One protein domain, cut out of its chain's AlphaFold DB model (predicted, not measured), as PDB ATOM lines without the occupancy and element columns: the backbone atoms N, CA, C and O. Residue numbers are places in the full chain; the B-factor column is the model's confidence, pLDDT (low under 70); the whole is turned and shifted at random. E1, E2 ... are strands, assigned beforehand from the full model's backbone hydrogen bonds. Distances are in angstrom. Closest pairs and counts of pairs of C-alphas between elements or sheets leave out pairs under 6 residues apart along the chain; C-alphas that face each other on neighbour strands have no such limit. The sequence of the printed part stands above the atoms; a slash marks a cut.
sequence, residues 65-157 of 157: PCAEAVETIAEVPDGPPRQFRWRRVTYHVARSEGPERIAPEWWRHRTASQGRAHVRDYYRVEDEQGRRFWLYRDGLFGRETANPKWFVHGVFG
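Overview. This is residues 65 to 157 of the 157 residues of an uncharacterized protein of Rhodobiaceae bacterium (UniProt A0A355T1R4). A small closed barrel of six strands, E1 to E6, rings round in chain order, and the long loop between E3 and E4 reaches away from it, residues 110 to 115 sticking out free. The printed part has 93 residues, with six named strands and no named helix: all strand, a meander, each strand the antiparallel neighbour of the one before, closed by E6 and E1. The whole is compact, with a radius of gyration of the C-alphas of 13.8 A, yet elongated, spanning 45 by 28 by 23 A.

Along the chain. Find C-alpha 65 at (143.191, 63.772, 165.973); from there E1, residues 65 to 76, runs 27.3 A and bends by 90 degrees at residue 73. E2, residues 79 to 86, bends by 75 degrees at residue 83. E3, residues 89 to 102, runs 27.4 A and bends by 92 degrees at residue 95. Then come E4, residues 120 to 127, E5, residues 132 to 138, and E6, residues 149 to 156, ending at C-alpha 156, (144.248, 66.296, 151.543).

Arrangement. Go round the barrel by its hairpins. In E1 and E2, look at N 73 and O 83, 3.0 A apart; in E2 and E3, at N 91 and O 84, 2.9 A. E3 pairs with E2 over residues 89 to 92 and with E4 over 93 to 102, where N 100 and O 122 are 2.8 A apart. E4 and E5 have N 123 and O 135 at 2.8 A; E5 and E6 have N 136 and O 151 at 2.9 A. E6 and E1 are antiparallel, with N 152 and O 68 at 2.8 A. E1 and E4 are apart, as are E3 and E6.

Size, cuts and confidence. The C-alphas of Arg 110 and Gln 129, 44.7 A, are the two farthest apart. The printed part has no cut. The link from E3 to E4, 17 residues, is long. Look for pLDDT under 70 at residues 75 to 77, 107 to 116 and 141 to 142.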
ATOM      1  N   PRO A  65     143.896  63.940 164.695       76.62
ATOM      2  CA  PRO A  65     143.191  63.772 165.973       76.62
ATOM      3  C   PRO A  65     143.271  65.003 166.885       76.62
ATOM      4  O   PRO A  65     142.403  65.222 167.721       76.62
ATOM      5  N   CYS A  66     144.339  65.784 166.736       82.81
ATOM      6  CA  CYS A  66     144.526  67.088 167.347       82.81
ATOM      7  C   CYS A  66     145.262  67.968 166.336       82.81
ATOM      8  O   CYS A  66     146.135  67.477 165.615       82.81
ATOM      9  N   ALA A  67     144.914  69.251 166.280       89.00
ATOM     10  CA  ALA A  67     145.643  70.208 165.468       89.00
ATOM     11  C   ALA A  67     147.099  70.332 165.944       89.00
ATOM     12  O   ALA A  67     147.377  70.459 167.138       89.00
ATOM     13  N   GLU A  68     148.041  70.312 165.006       92.19
ATOM     14  CA  GLU A  68     149.473  70.367 165.300       92.19
ATOM     15  C   GLU A  68     150.020  71.758 164.997       92.19
ATOM     16  O   GLU A  68     149.793  72.288 163.912       92.19
ATOM     17  N   ALA A  69     150.758  72.349 165.940       92.94
ATOM     18  CA  ALA A  69     151.355  73.667 165.752       92.94
ATOM     19  C   ALA A  69     152.378  73.664 164.604       92.94
ATOM     20  O   ALA A  69     153.126  72.696 164.420       92.94
ATOM     21  N   VAL A  70     152.437  74.772 163.869       92.50
ATOM     22  CA  VAL A  70     153.474  75.028 162.866       92.50
ATOM     23  C   VAL A  70     154.264  76.272 163.211       92.50
ATOM     24  O   VAL A  70     153.755  77.218 163.810       92.50
ATOM     25  N   GLU A  71     155.522  76.271 162.797       90.56
ATOM     26  CA  GLU A  71     156.384  77.439 162.909       90.56
ATOM     27  C   GLU A  71     156.268  78.254 161.620       90.56
ATOM     28  O   GLU A  71     156.567  77.750 160.531       90.56
ATOM     29  N   THR A  72     155.803  79.500 161.736       85.56
ATOM     30  CA  THR A  72     155.746  80.449 160.625       85.56
ATOM     31  C   THR A  72     157.134  81.011 160.360       85.56
ATOM     32  O   THR A  72     157.812  81.488 161.263       85.56
ATOM     33  N   ILE A  73     157.579  80.921 159.108       78.06
ATOM     34  CA  ILE A  73     158.897  81.429 158.701       78.06
ATOM     35  C   ILE A  73     158.742  82.758 157.951       78.06
ATOM     36  O   ILE A  73     159.581  83.642 158.088       78.06
ATOM     37  N   ALA A  74     157.652  82.923 157.197       73.62
ATOM     38  CA  ALA A  74     157.339  84.152 156.474       73.62
ATOM     39  C   ALA A  74     155.841  84.465 156.573       73.62
ATOM     40  O   ALA A  74     155.024  83.837 155.895       73.62
ATOM     41  N   GLU A  75     155.481  85.416 157.432       69.75
ATOM     42  CA  GLU A  75     154.090  85.801 157.684       69.75
ATOM     43  C   GLU A  75     153.547  86.765 156.624       69.75
ATOM     44  O   GLU A  75     154.274  87.578 156.052       69.75
ATOM     45  N   VAL A  76     152.241  86.667 156.375       69.25
ATOM     46  CA  VAL A  76     151.475  87.584 155.527       69.25
ATOM     47  C   VAL A  76     150.354  88.169 156.396       69.25
ATOM     48  O   VAL A  76     149.674  87.383 157.056       69.25
ATOM     49  N   PRO A  77     150.130  89.500 156.418       67.06
ATOM     50  CA  PRO A  77     149.176  90.132 157.341       67.06
ATOM     51  C   PRO A  77     147.764  89.515 157.327       67.06
ATOM     52  O   PRO A  77     147.173  89.259 158.381       67.06
ATOM     53  N   ASP A  78     147.266  89.173 156.137       74.31
ATOM     54  CA  ASP A  78     145.883  88.726 155.923       74.31
ATOM     55  C   ASP A  78     145.776  87.348 155.253       74.31
ATOM     56  O   ASP A  78     144.733  86.994 154.710       74.31
ATOM     57  N   GLY A  79     146.854  86.561 155.268       82.50
ATOM     58  CA  GLY A  79     146.903  85.279 154.567       82.50
ATOM     59  C   GLY A  79     147.713  84.215 155.300       82.50
ATOM     60  O   GLY A  79     148.292  84.483 156.357       82.50
ATOM     61  N   PRO A  80     147.764  82.991 154.752       86.25
ATOM     62  CA  PRO A  80     148.633  81.957 155.278       86.25
ATOM     63  C   PRO A  80     150.106  82.339 155.115       86.25
ATOM     64  O   PRO A  80     150.451  83.150 154.246       86.25
ATOM     65  N   PRO A  81     150.993  81.761 155.941       89.75
ATOM     66  CA  PRO A  81     152.421  81.994 155.800       89.75
ATOM     67  C   PRO A  81     152.896  81.539 154.414       89.75
ATOM     68  O   PRO A  81     152.469  80.496 153.926       89.75
ATOM     69  N   ARG A  82     153.833  82.272 153.799       92.44
ATOM     70  CA  ARG A  82     154.469  81.847 152.532       92.44
ATOM     71  C   ARG A  82     155.328  80.597 152.708       92.44
ATOM     72  O   ARG A  82     155.563  79.855 151.760       92.44
ATOM     73  N   GLN A  83     155.814  80.385 153.924       94.06
ATOM     74  CA  GLN A  83     156.631  79.244 154.293       94.06
ATOM     75  C   GLN A  83     156.356  78.880 155.748       94.06
ATOM     76  O   GLN A  83     156.341  79.750 156.626       94.06
ATOM     77  N   PHE A  84     156.171  77.590 156.006       94.69
ATOM     78  CA  PHE A  84     155.975  77.063 157.352       94.69
ATOM     79  C   PHE A  84     156.786  75.789 157.561       94.69
ATOM     80  O   PHE A  84     157.117  75.075 156.611       94.69
ATOM     81  N   ARG A  85     157.104  75.492 158.822       96.00
ATOM     82  CA  ARG A  85     157.732  74.232 159.218       96.00
ATOM     83  C   ARG A  85     156.772  73.402 160.056       96.00
ATOM     84  O   ARG A  85     156.275  73.852 161.085       96.00
ATOM     85  N   TRP A  86     156.548  72.168 159.614       95.50
ATOM     86  CA  TRP A  86     155.675  71.195 160.260       95.50
ATOM     87  C   TRP A  86     156.366  69.832 160.305       95.50
ATOM     88  O   TRP A  86     156.972  69.400 159.328       95.50
ATOM     89  N   ARG A  87     156.344  69.169 161.470       94.62
ATOM     90  CA  ARG A  87     157.043  67.887 161.704       94.62
ATOM     91  C   ARG A  87     158.508  67.886 161.233       94.62
ATOM     92  O   ARG A  87     158.995  66.899 160.691       94.62
ATOM     93  N   ARG A  88     159.216  68.994 161.490       93.62
ATOM     94  CA  ARG A  88     160.621  69.251 161.095       93.62
ATOM     95  C   ARG A  88     160.870  69.358 159.583       93.62
ATOM     96  O   ARG A  88     162.022  69.465 159.180       93.62
ATOM     97  N   VAL A  89     159.823  69.382 158.765       94.94
ATOM     98  CA  VAL A  89     159.910  69.590 157.317       94.94
ATOM     99  C   VAL A  89     159.434  70.998 156.985       94.94
ATOM    100  O   VAL A  89     158.450  71.479 157.547       94.94
ATOM    101  N   THR A  90     160.156  71.662 156.092       96.12
ATOM    102  CA  THR A  90     159.813  72.991 155.586       96.12
ATOM    103  C   THR A  90     158.972  72.863 154.322       96.12
ATOM    104  O   THR A  90     159.326  72.104 153.420       96.12
ATOM    105  N   TYR A  91     157.887  73.628 154.257       95.88
ATOM    106  CA  TYR A  91     156.950  73.661 153.140       95.88
ATOM    107  C   TYR A  91     156.860  75.080 152.581       95.88
ATOM    108  O   TYR A  91     156.681  76.040 153.339       95.88
ATOM    109  N   HIS A  92     156.979  75.198 151.260       95.94
ATOM    110  CA  HIS A  92     156.852  76.453 150.522       95.94
ATOM    111  C   HIS A  92     155.462  76.526 149.904       95.94
ATOM    112  O   HIS A  92     155.088  75.652 149.126       95.94
ATOM    113  N   VAL A  93     154.687  77.539 150.286       94.94
ATOM    114  CA  VAL A  93     153.305  77.700 149.834       94.94
ATOM    115  C   VAL A  93     153.289  78.224 148.406       94.94
ATOM    116  O   VAL A  93     153.720  79.345 148.146       94.94
ATOM    117  N   ALA A  94     152.748  77.414 147.497       93.75
ATOM    118  CA  ALA A  94     152.561  77.768 146.098       93.75
ATOM    119  C   ALA A  94     151.182  78.393 145.851       93.75
ATOM    120  O   ALA A  94     151.052  79.312 145.042       93.75
ATOM    121  N   ARG A  95     150.138  77.900 146.534       92.38
ATOM    122  CA  ARG A  95     148.762  78.404 146.403       92.38
ATOM    123  C   ARG A  95     148.035  78.365 147.735       92.38
ATOM    124  O   ARG A  95     148.310  77.522 148.588       92.38
ATOM    125  N   SER A  96     147.054  79.248 147.883       92.88
ATOM    126  CA  SER A  96     146.168  79.253 149.039       92.88
ATOM    127  C   SER A  96     144.751  79.681 148.687       92.88
ATOM    128  O   SER A  96     144.566  80.577 147.867       92.88
ATOM    129  N   GLU A  97     143.771  79.109 149.379       90.81
ATOM    130  CA  GLU A  97     142.360  79.489 149.324       90.81
ATOM    131  C   GLU A  97     141.794  79.676 150.739       90.81
ATOM    132  O   GLU A  97     142.205  78.977 151.670       90.81
ATOM    133  N   GLY A  98     140.837  80.595 150.897       87.62
ATOM    134  CA  GLY A  98     140.235  80.954 152.186       87.62
ATOM    135  C   GLY A  98     140.277  82.469 152.462       87.62
ATOM    136  O   GLY A  98     140.551  83.237 151.537       87.62
ATOM    137  N   PRO A  99     140.020  82.910 153.711       89.81
ATOM    138  CA  PRO A  99     139.773  82.074 154.884       89.81
ATOM    139  C   PRO A  99     138.334  81.548 154.986       89.81
ATOM    140  O   PRO A  99     137.372  82.276 154.754       89.81
ATOM    141  N   GLU A 100     138.181  80.309 155.447       87.38
ATOM    142  CA  GLU A 100     136.954  79.871 156.115       87.38
ATOM    143  C   GLU A 100     137.021  80.335 157.579       87.38
ATOM    144  O   GLU A 100     137.852  79.863 158.357       87.38
ATOM    145  N   ARG A 101     136.170  81.295 157.955       88.94
ATOM    146  CA  ARG A 101     136.163  81.883 159.299       88.94
ATOM    147  C   ARG A 101     135.197  81.141 160.218       88.94
ATOM    148  O   ARG A 101     133.987  81.181 160.017       88.94
ATOM    149  N   ILE A 102     135.736  80.525 161.266       85.00
ATOM    150  CA  ILE A 102     134.988  79.739 162.249       85.00
ATOM    151  C   ILE A 102     135.104  80.430 163.609       85.00
ATOM    152  O   ILE A 102     136.152  80.409 164.256       85.00
ATOM    153  N   ALA A 103     134.019  81.068 164.042       85.94
ATOM    154  CA  ALA A 103     133.912  81.608 165.393       85.94
ATOM    155  C   ALA A 103     133.605  80.486 166.401       85.94
ATOM    156  O   ALA A 103     133.006  79.478 166.026       85.94
ATOM    157  N   PRO A 104     133.943  80.648 167.686       81.81
ATOM    158  CA  PRO A 104     133.491  79.728 168.724       81.81
ATOM    159  C   PRO A 104     131.960  79.606 168.798       81.81
ATOM    160  O   PRO A 104     131.224  80.531 168.447       81.81
ATOM    161  N   GLU A 105     131.464  78.477 169.304       80.81
ATOM    162  CA  GLU A 105     130.034  78.274 169.569       80.81
ATOM    163  C   GLU A 105     129.582  79.122 170.761       80.81
ATOM    164  O   GLU A 105     129.694  78.718 171.921       80.81
ATOM    165  N   TRP A 106     129.037  80.306 170.475       71.69
ATOM    166  CA  TRP A 106     128.599  81.281 171.479       71.69
ATOM    167  C   TRP A 106     127.648  80.691 172.539       71.69
ATOM    168  O   TRP A 106     127.705  81.092 173.702       71.69
ATOM    169  N   TRP A 107     126.829  79.696 172.177       68.81
ATOM    170  CA  TRP A 107     125.873  79.045 173.083       68.81
ATOM    171  C   TRP A 107     126.510  78.055 174.069       68.81
ATOM    172  O   TRP A 107     125.893  77.731 175.084       68.81
ATOM    173  N   ARG A 108     127.745  77.590 173.827       65.44
ATOM    174  CA  ARG A 108     128.454  76.656 174.725       65.44
ATOM    175  C   ARG A 108     129.332  77.354 175.770       65.44
ATOM    176  O   ARG A 108     129.789  76.716 176.715       65.44
ATOM    177  N   HIS A 109     129.509  78.674 175.672       54.28
ATOM    178  CA  HIS A 109     130.389  79.457 176.551       54.28
ATOM    179  C   HIS A 109     129.841  79.760 177.958       54.28
ATOM    180  O   HIS A 109     130.533  80.398 178.748       54.28
ATOM    181  N   ARG A 110     128.636  79.294 178.325       50.19
ATOM    182  CA  ARG A 110     128.108  79.470 179.696       50.19
ATOM    183  C   ARG A 110     128.741  78.534 180.732       50.19
ATOM    184  O   ARG A 110     128.610  78.792 181.923       50.19
ATOM    185  N   THR A 111     129.444  77.488 180.304       49.22
ATOM    186  CA  THR A 111     130.082  76.500 181.187       49.22
ATOM    187  C   THR A 111     131.479  76.162 180.682       49.22
ATOM    188  O   THR A 111     131.686  75.084 180.140       49.22
ATOM    189  N   ALA A 112     132.461  77.054 180.820       42.34
ATOM    190  CA  ALA A 112     133.847  76.625 180.649       42.34
ATOM    191  C   ALA A 112     134.842  77.499 181.409       42.34
ATOM    192  O   ALA A 112     135.087  78.654 181.082       42.34
ATOM    193  N   SER A 113     135.519  76.844 182.341       39.75
ATOM    194  CA  SER A 113     136.865  77.099 182.853       39.75
ATOM    195  C   SER A 113     137.966  77.032 181.771       39.75
ATOM    196  O   SER A 113     139.134  76.812 182.079       39.75
ATOM    197  N   GLN A 114     137.616  77.214 180.496       43.94
ATOM    198  CA  GLN A 114     138.541  77.296 179.374       43.94
ATOM    199  C   GLN A 114     138.422  78.714 178.826       43.94
ATOM    200  O   GLN A 114     137.311  79.177 178.579       43.94
ATOM    201  N   GLY A 115     139.547  79.431 178.742       50.28
ATOM    202  CA  GLY A 115     139.590  80.838 178.341       50.28
ATOM    203  C   GLY A 115     138.820  81.128 177.048       50.28
ATOM    204  O   GLY A 115     138.455  80.217 176.308       50.28
ATOM    205  N   ARG A 116     138.560  82.415 176.777       56.88
ATOM    206  CA  ARG A 116     137.885  82.870 175.548       56.88
ATOM    207  C   ARG A 116     138.482  82.159 174.329       56.88
ATOM    208  O   ARG A 116     139.622  82.425 173.969       56.88
ATOM    209  N   ALA A 117     137.717  81.255 173.720       70.69
ATOM    210  CA  ALA A 117     138.100  80.664 172.449       70.69
ATOM    211  C   ALA A 117     138.164  81.789 171.405       70.69
ATOM    212  O   ALA A 117     137.310  82.679 171.404       70.69
ATOM    213  N   HIS A 118     139.197  81.789 170.570       80.19
ATOM    214  CA  HIS A 118     139.380  82.799 169.533       80.19
ATOM    215  C   HIS A 118     138.678  82.403 168.234       80.19
ATOM    216  O   HIS A 118     138.328  81.236 168.024       80.19
ATOM    217  N   VAL A 119     138.485  83.375 167.343       86.38
ATOM    218  CA  VAL A 119     138.069  83.089 165.970       86.38
ATOM    219  C   VAL A 119     139.217  82.393 165.241       86.38
ATOM    220  O   VAL A 119     140.376  82.797 165.352       86.38
ATOM    221  N   ARG A 120     138.894  81.350 164.472       89.62
ATOM    222  CA  ARG A 120     139.858  80.621 163.644       89.62
ATOM    223  C   ARG A 120     139.638  80.937 162.171       89.62
ATOM    224  O   ARG A 120     138.532  80.760 161.664       89.62
ATOM    225  N   ASP A 121     140.695  81.362 161.487       90.00
ATOM    226  CA  ASP A 121     140.707  81.528 160.030       90.00
ATOM    227  C   ASP A 121     141.395  80.309 159.402       90.00
ATOM    228  O   ASP A 121     142.604  80.137 159.571       90.00
ATOM    229  N   TYR A 122     140.634  79.462 158.705       91.44
ATOM    230  CA  TYR A 122     141.127  78.256 158.036       91.44
ATOM    231  C   TYR A 122     141.487  78.526 156.575       91.44
ATOM    232  O   TYR A 122     140.722  79.140 155.840       91.44
ATOM    233  N   TYR A 123     142.620  77.995 156.130       92.12
ATOM    234  CA  TYR A 123     143.132  78.118 154.772       92.12
ATOM    235  C   TYR A 123     143.435  76.739 154.201       92.12
ATOM    236  O   TYR A 123     144.040  75.892 154.864       92.12
ATOM    237  N   ARG A 124     143.070  76.524 152.938       93.50
ATOM    238  CA  ARG A 124     143.603  75.413 152.152       93.50
ATOM    239  C   ARG A 124     144.886  75.885 151.494       93.50
ATOM    240  O   ARG A 124     144.876  76.877 150.779       93.50
ATOM    241  N   VAL A 125     145.975  75.181 151.745       93.88
ATOM    242  CA  VAL A 125     147.312  75.544 151.280       93.88
ATOM    243  C   VAL A 125     147.858  74.407 150.438       93.88
ATOM    244  O   VAL A 125     147.812  73.259 150.870       93.88
ATOM    245  N   GLU A 126     148.375  74.722 149.259       95.25
ATOM    246  CA  GLU A 126     149.112  73.795 148.404       95.25
ATOM    247  C   GLU A 126     150.581  74.212 148.383       95.25
ATOM    248  O   GLU A 126     150.889  75.396 148.205       95.25
ATOM    249  N   ASP A 127     151.481  73.256 148.591       96.00
ATOM    250  CA  ASP A 127     152.914  73.496 148.460       96.00
ATOM    251  C   ASP A 127     153.417  73.301 147.023       96.00
ATOM    252  O   ASP A 127     152.701  72.838 146.138       96.00
ATOM    253  N   GLU A 128     154.679  73.641 146.783       94.50
ATOM    254  CA  GLU A 128     155.325  73.481 145.472       94.50
ATOM    255  C   GLU A 128     155.398  72.027 144.974       94.50
ATOM    256  O   GLU A 128     155.616  71.788 143.789       94.50
ATOM    257  N   GLN A 129     155.220  71.045 145.860       95.00
ATOM    258  CA  GLN A 129     155.188  69.623 145.525       95.00
ATOM    259  C   GLN A 129     153.751  69.098 145.340       95.00
ATOM    260  O   GLN A 129     153.559  67.891 145.190       95.00
ATOM    261  N   GLY A 130     152.741  69.976 145.352       93.25
ATOM    262  CA  GLY A 130     151.325  69.634 145.192       93.25
ATOM    263  C   GLY A 130     150.674  69.030 146.441       93.25
ATOM    264  O   GLY A 130     149.526  68.580 146.388       93.25
ATOM    265  N   ARG A 131     151.372  68.999 147.584       94.62
ATOM    266  CA  ARG A 131     150.812  68.536 148.861       94.62
ATOM    267  C   ARG A 131     149.873  69.601 149.397       94.62
ATOM    268  O   ARG A 131     150.200  70.785 149.417       94.62
ATOM    269  N   ARG A 132     148.705  69.167 149.861       94.44
ATOM    270  CA  ARG A 132     147.632  70.063 150.287       94.44
ATOM    271  C   ARG A 132     147.348  69.908 151.772       94.44
ATOM    272  O   ARG A 132     147.143  68.803 152.278       94.44
ATOM    273  N   PHE A 133     147.276  71.035 152.458       94.25
ATOM    274  CA  PHE A 133     147.127  71.136 153.900       94.25
ATOM    275  C   PHE A 133     145.935  72.020 154.243       94.25
ATOM    276  O   PHE A 133     145.599  72.953 153.513       94.25
ATOM    277  N   TRP A 134     145.309  71.739 155.380       94.12
ATOM    278  CA  TRP A 134     144.282  72.586 155.964       94.12
ATOM    279  C   TRP A 134     144.852  73.244 157.216       94.12
ATOM    280  O   TRP A 134     144.979  72.603 158.264       94.12
ATOM    281  N   LEU A 135     145.285  74.493 157.064       93.75
ATOM    282  CA  LEU A 135     145.906  75.284 158.122       93.75
ATOM    283  C   LEU A 135     144.858  76.171 158.777       93.75
ATOM    284  O   LEU A 135     143.912  76.582 158.116       93.75
ATOM    285  N   TYR A 136     145.060  76.543 160.035       92.44
ATOM    286  CA  TYR A 136     144.351  77.684 160.597       92.44
ATOM    287  C   TYR A 136     145.238  78.582 161.428       92.44
ATOM    288  O   TYR A 136     146.236  78.152 162.011       92.44
ATOM    289  N   ARG A 137     144.802  79.835 161.489       90.88
ATOM    290  CA  ARG A 137     145.296  80.860 162.391       90.88
ATOM    291  C   ARG A 137     144.374  80.952 163.604       90.88
ATOM    292  O   ARG A 137     143.170  81.133 163.430       90.88
ATOM    293  N   ASP A 138     144.929  80.822 164.804       87.75
ATOM    294  CA  ASP A 138     144.207  80.973 166.071       87.75
ATOM    295  C   ASP A 138     144.254  82.432 166.539       87.75
ATOM    296  O   ASP A 138     145.286  82.916 167.019       87.75
ATOM    297  N   GLY A 139     143.131  83.133 166.376       81.00
ATOM    298  CA  GLY A 139     142.977  84.547 166.698       81.00
ATOM    299  C   GLY A 139     143.201  85.496 165.524       81.00
ATOM    300  O   GLY A 139     144.090  85.324 164.687       81.00
ATOM    301  N   LEU A 140     142.381  86.547 165.485       74.69
ATOM    302  CA  LEU A 140     142.515  87.637 164.521       74.69
ATOM    303  C   LEU A 140     143.682  88.563 164.901       74.69
ATOM    304  O   LEU A 140     143.684  89.153 165.988       74.69
ATOM    305  N   PHE A 141     144.646  88.719 163.985       67.62
ATOM    306  CA  PHE A 141     145.776  89.640 164.149       67.62
ATOM    307  C   PHE A 141     145.278  91.069 164.407       67.62
ATOM    308  O   PHE A 141     144.382  91.556 163.719       67.62
ATOM    309  N   GLY A 142     145.822  91.725 165.432       67.00
ATOM    310  CA  GLY A 142     145.498  93.113 165.781       67.00
ATOM    311  C   GLY A 142     144.145  93.328 166.474       67.00
ATOM    312  O   GLY A 142     143.917  94.412 167.007       67.00
ATOM    313  N   ARG A 143     143.263  92.318 166.527       73.62
ATOM    314  CA  ARG A 143     141.970  92.388 167.238       73.62
ATOM    315  C   ARG A 143     141.923  91.501 168.476       73.62
ATOM    316  O   ARG A 143     141.442  91.934 169.517       73.62
ATOM    317  N   GLU A 144     142.378  90.261 168.344       73.50
ATOM    318  CA  GLU A 144     142.311  89.250 169.407       73.50
ATOM    319  C   GLU A 144     143.704  88.896 169.935       73.50
ATOM    320  O   GLU A 144     143.863  88.620 171.120       73.50
ATOM    321  N   THR A 145     144.728  88.942 169.077       73.00
ATOM    322  CA  THR A 145     146.116  88.649 169.454       73.00
ATOM    323  C   THR A 145     147.115  89.446 168.615       73.00
ATOM    324  O   THR A 145     146.868  89.745 167.444       73.00
ATOM    325  N   ALA A 146     148.260  89.780 169.216       72.44
ATOM    326  CA  ALA A 146     149.408  90.367 168.520       72.44
ATOM    327  C   ALA A 146     150.306  89.307 167.860       72.44
ATOM    328  O   ALA A 146     151.017  89.622 166.918       72.44
ATOM    329  N   ASN A 147     150.251  88.056 168.333       78.31
ATOM    330  CA  ASN A 147     151.055  86.938 167.831       78.31
ATOM    331  C   ASN A 147     150.134  85.738 167.573       78.31
ATOM    332  O   ASN A 147     149.967  84.883 168.454       78.31
ATOM    333  N   PRO A 148     149.454  85.696 166.418       82.88
ATOM    334  CA  PRO A 148     148.571  84.597 166.082       82.88
ATOM    335  C   PRO A 148     149.373  83.314 165.862       82.88
ATOM    336  O   PRO A 148     150.409  83.307 165.201       82.88
ATOM    337  N   LYS A 149     148.880  82.208 166.419       88.75
ATOM    338  CA  LYS A 149     149.512  80.894 166.264       88.75
ATOM    339  C   LYS A 149     148.915  80.165 165.074       88.75
ATOM    340  O   LYS A 149     147.723  80.292 164.800       88.75
ATOM    341  N   TRP A 150     149.738  79.368 164.408       92.69
ATOM    342  CA  TRP A 150     149.333  78.592 163.248       92.69
ATOM    343  C   TRP A 150     149.363  77.102 163.541       92.69
ATOM    344  O   TRP A 150     150.230  76.611 164.266       92.69
ATOM    345  N   PHE A 151     148.425  76.381 162.938       93.88
ATOM    346  CA  PHE A 151     148.282  74.945 163.116       93.88
ATOM    347  C   PHE A 151     147.900  74.265 161.804       93.88
ATOM    348  O   PHE A 151     147.171  74.841 160.998       93.88
ATOM    349  N   VAL A 152     148.332  73.019 161.617       94.62
ATOM    350  CA  VAL A 152     147.767  72.095 160.626       94.62
ATOM    351  C   VAL A 152     146.672  71.292 161.313       94.62
ATOM    352  O   VAL A 152     146.911  70.671 162.347       94.62
ATOM    353  N   HIS A 153     145.474  71.284 160.732       92.69
ATOM    354  CA  HIS A 153     144.329  70.535 161.254       92.69
ATOM    355  C   HIS A 153     143.990  69.300 160.413       92.69
ATOM    356  O   HIS A 153     143.397  68.343 160.904       92.69
ATOM    357  N   GLY A 154     144.395  69.289 159.144       91.31
ATOM    358  CA  GLY A 154     144.191  68.153 158.257       91.31
ATOM    359  C   GLY A 154     145.044  68.234 157.000       91.31
ATOM    360  O   GLY A 154     145.681  69.250 156.719       91.31
ATOM    361  N   VAL A 155     145.048  67.138 156.248       91.50
ATOM    362  CA  VAL A 155     145.769  67.000 154.976       91.50
ATOM    363  C   VAL A 155     144.827  66.427 153.923       91.50
ATOM    364  O   VAL A 155     143.981  65.587 154.235       91.50
ATOM    365  N   PHE A 156     144.966  66.873 152.678       83.38
ATOM    366  CA  PHE A 156     144.248  66.296 151.543       83.38
ATOM    367  C   PHE A 156     145.200  65.305 150.871       83.38
ATOM    368  O   PHE A 156     146.329  65.678 150.551       83.38
ATOM    369  N   GLY A 157     144.771  64.043 150.759       74.88
ATOM    370  CA  GLY A 157     145.566  62.960 150.172       74.88
ATOM    371  C   GLY A 157     145.945  63.179 148.715       74.88
ATOM    372  O   GLY A 157     145.399  64.113 148.067       74.88
TER     373      GLY A 157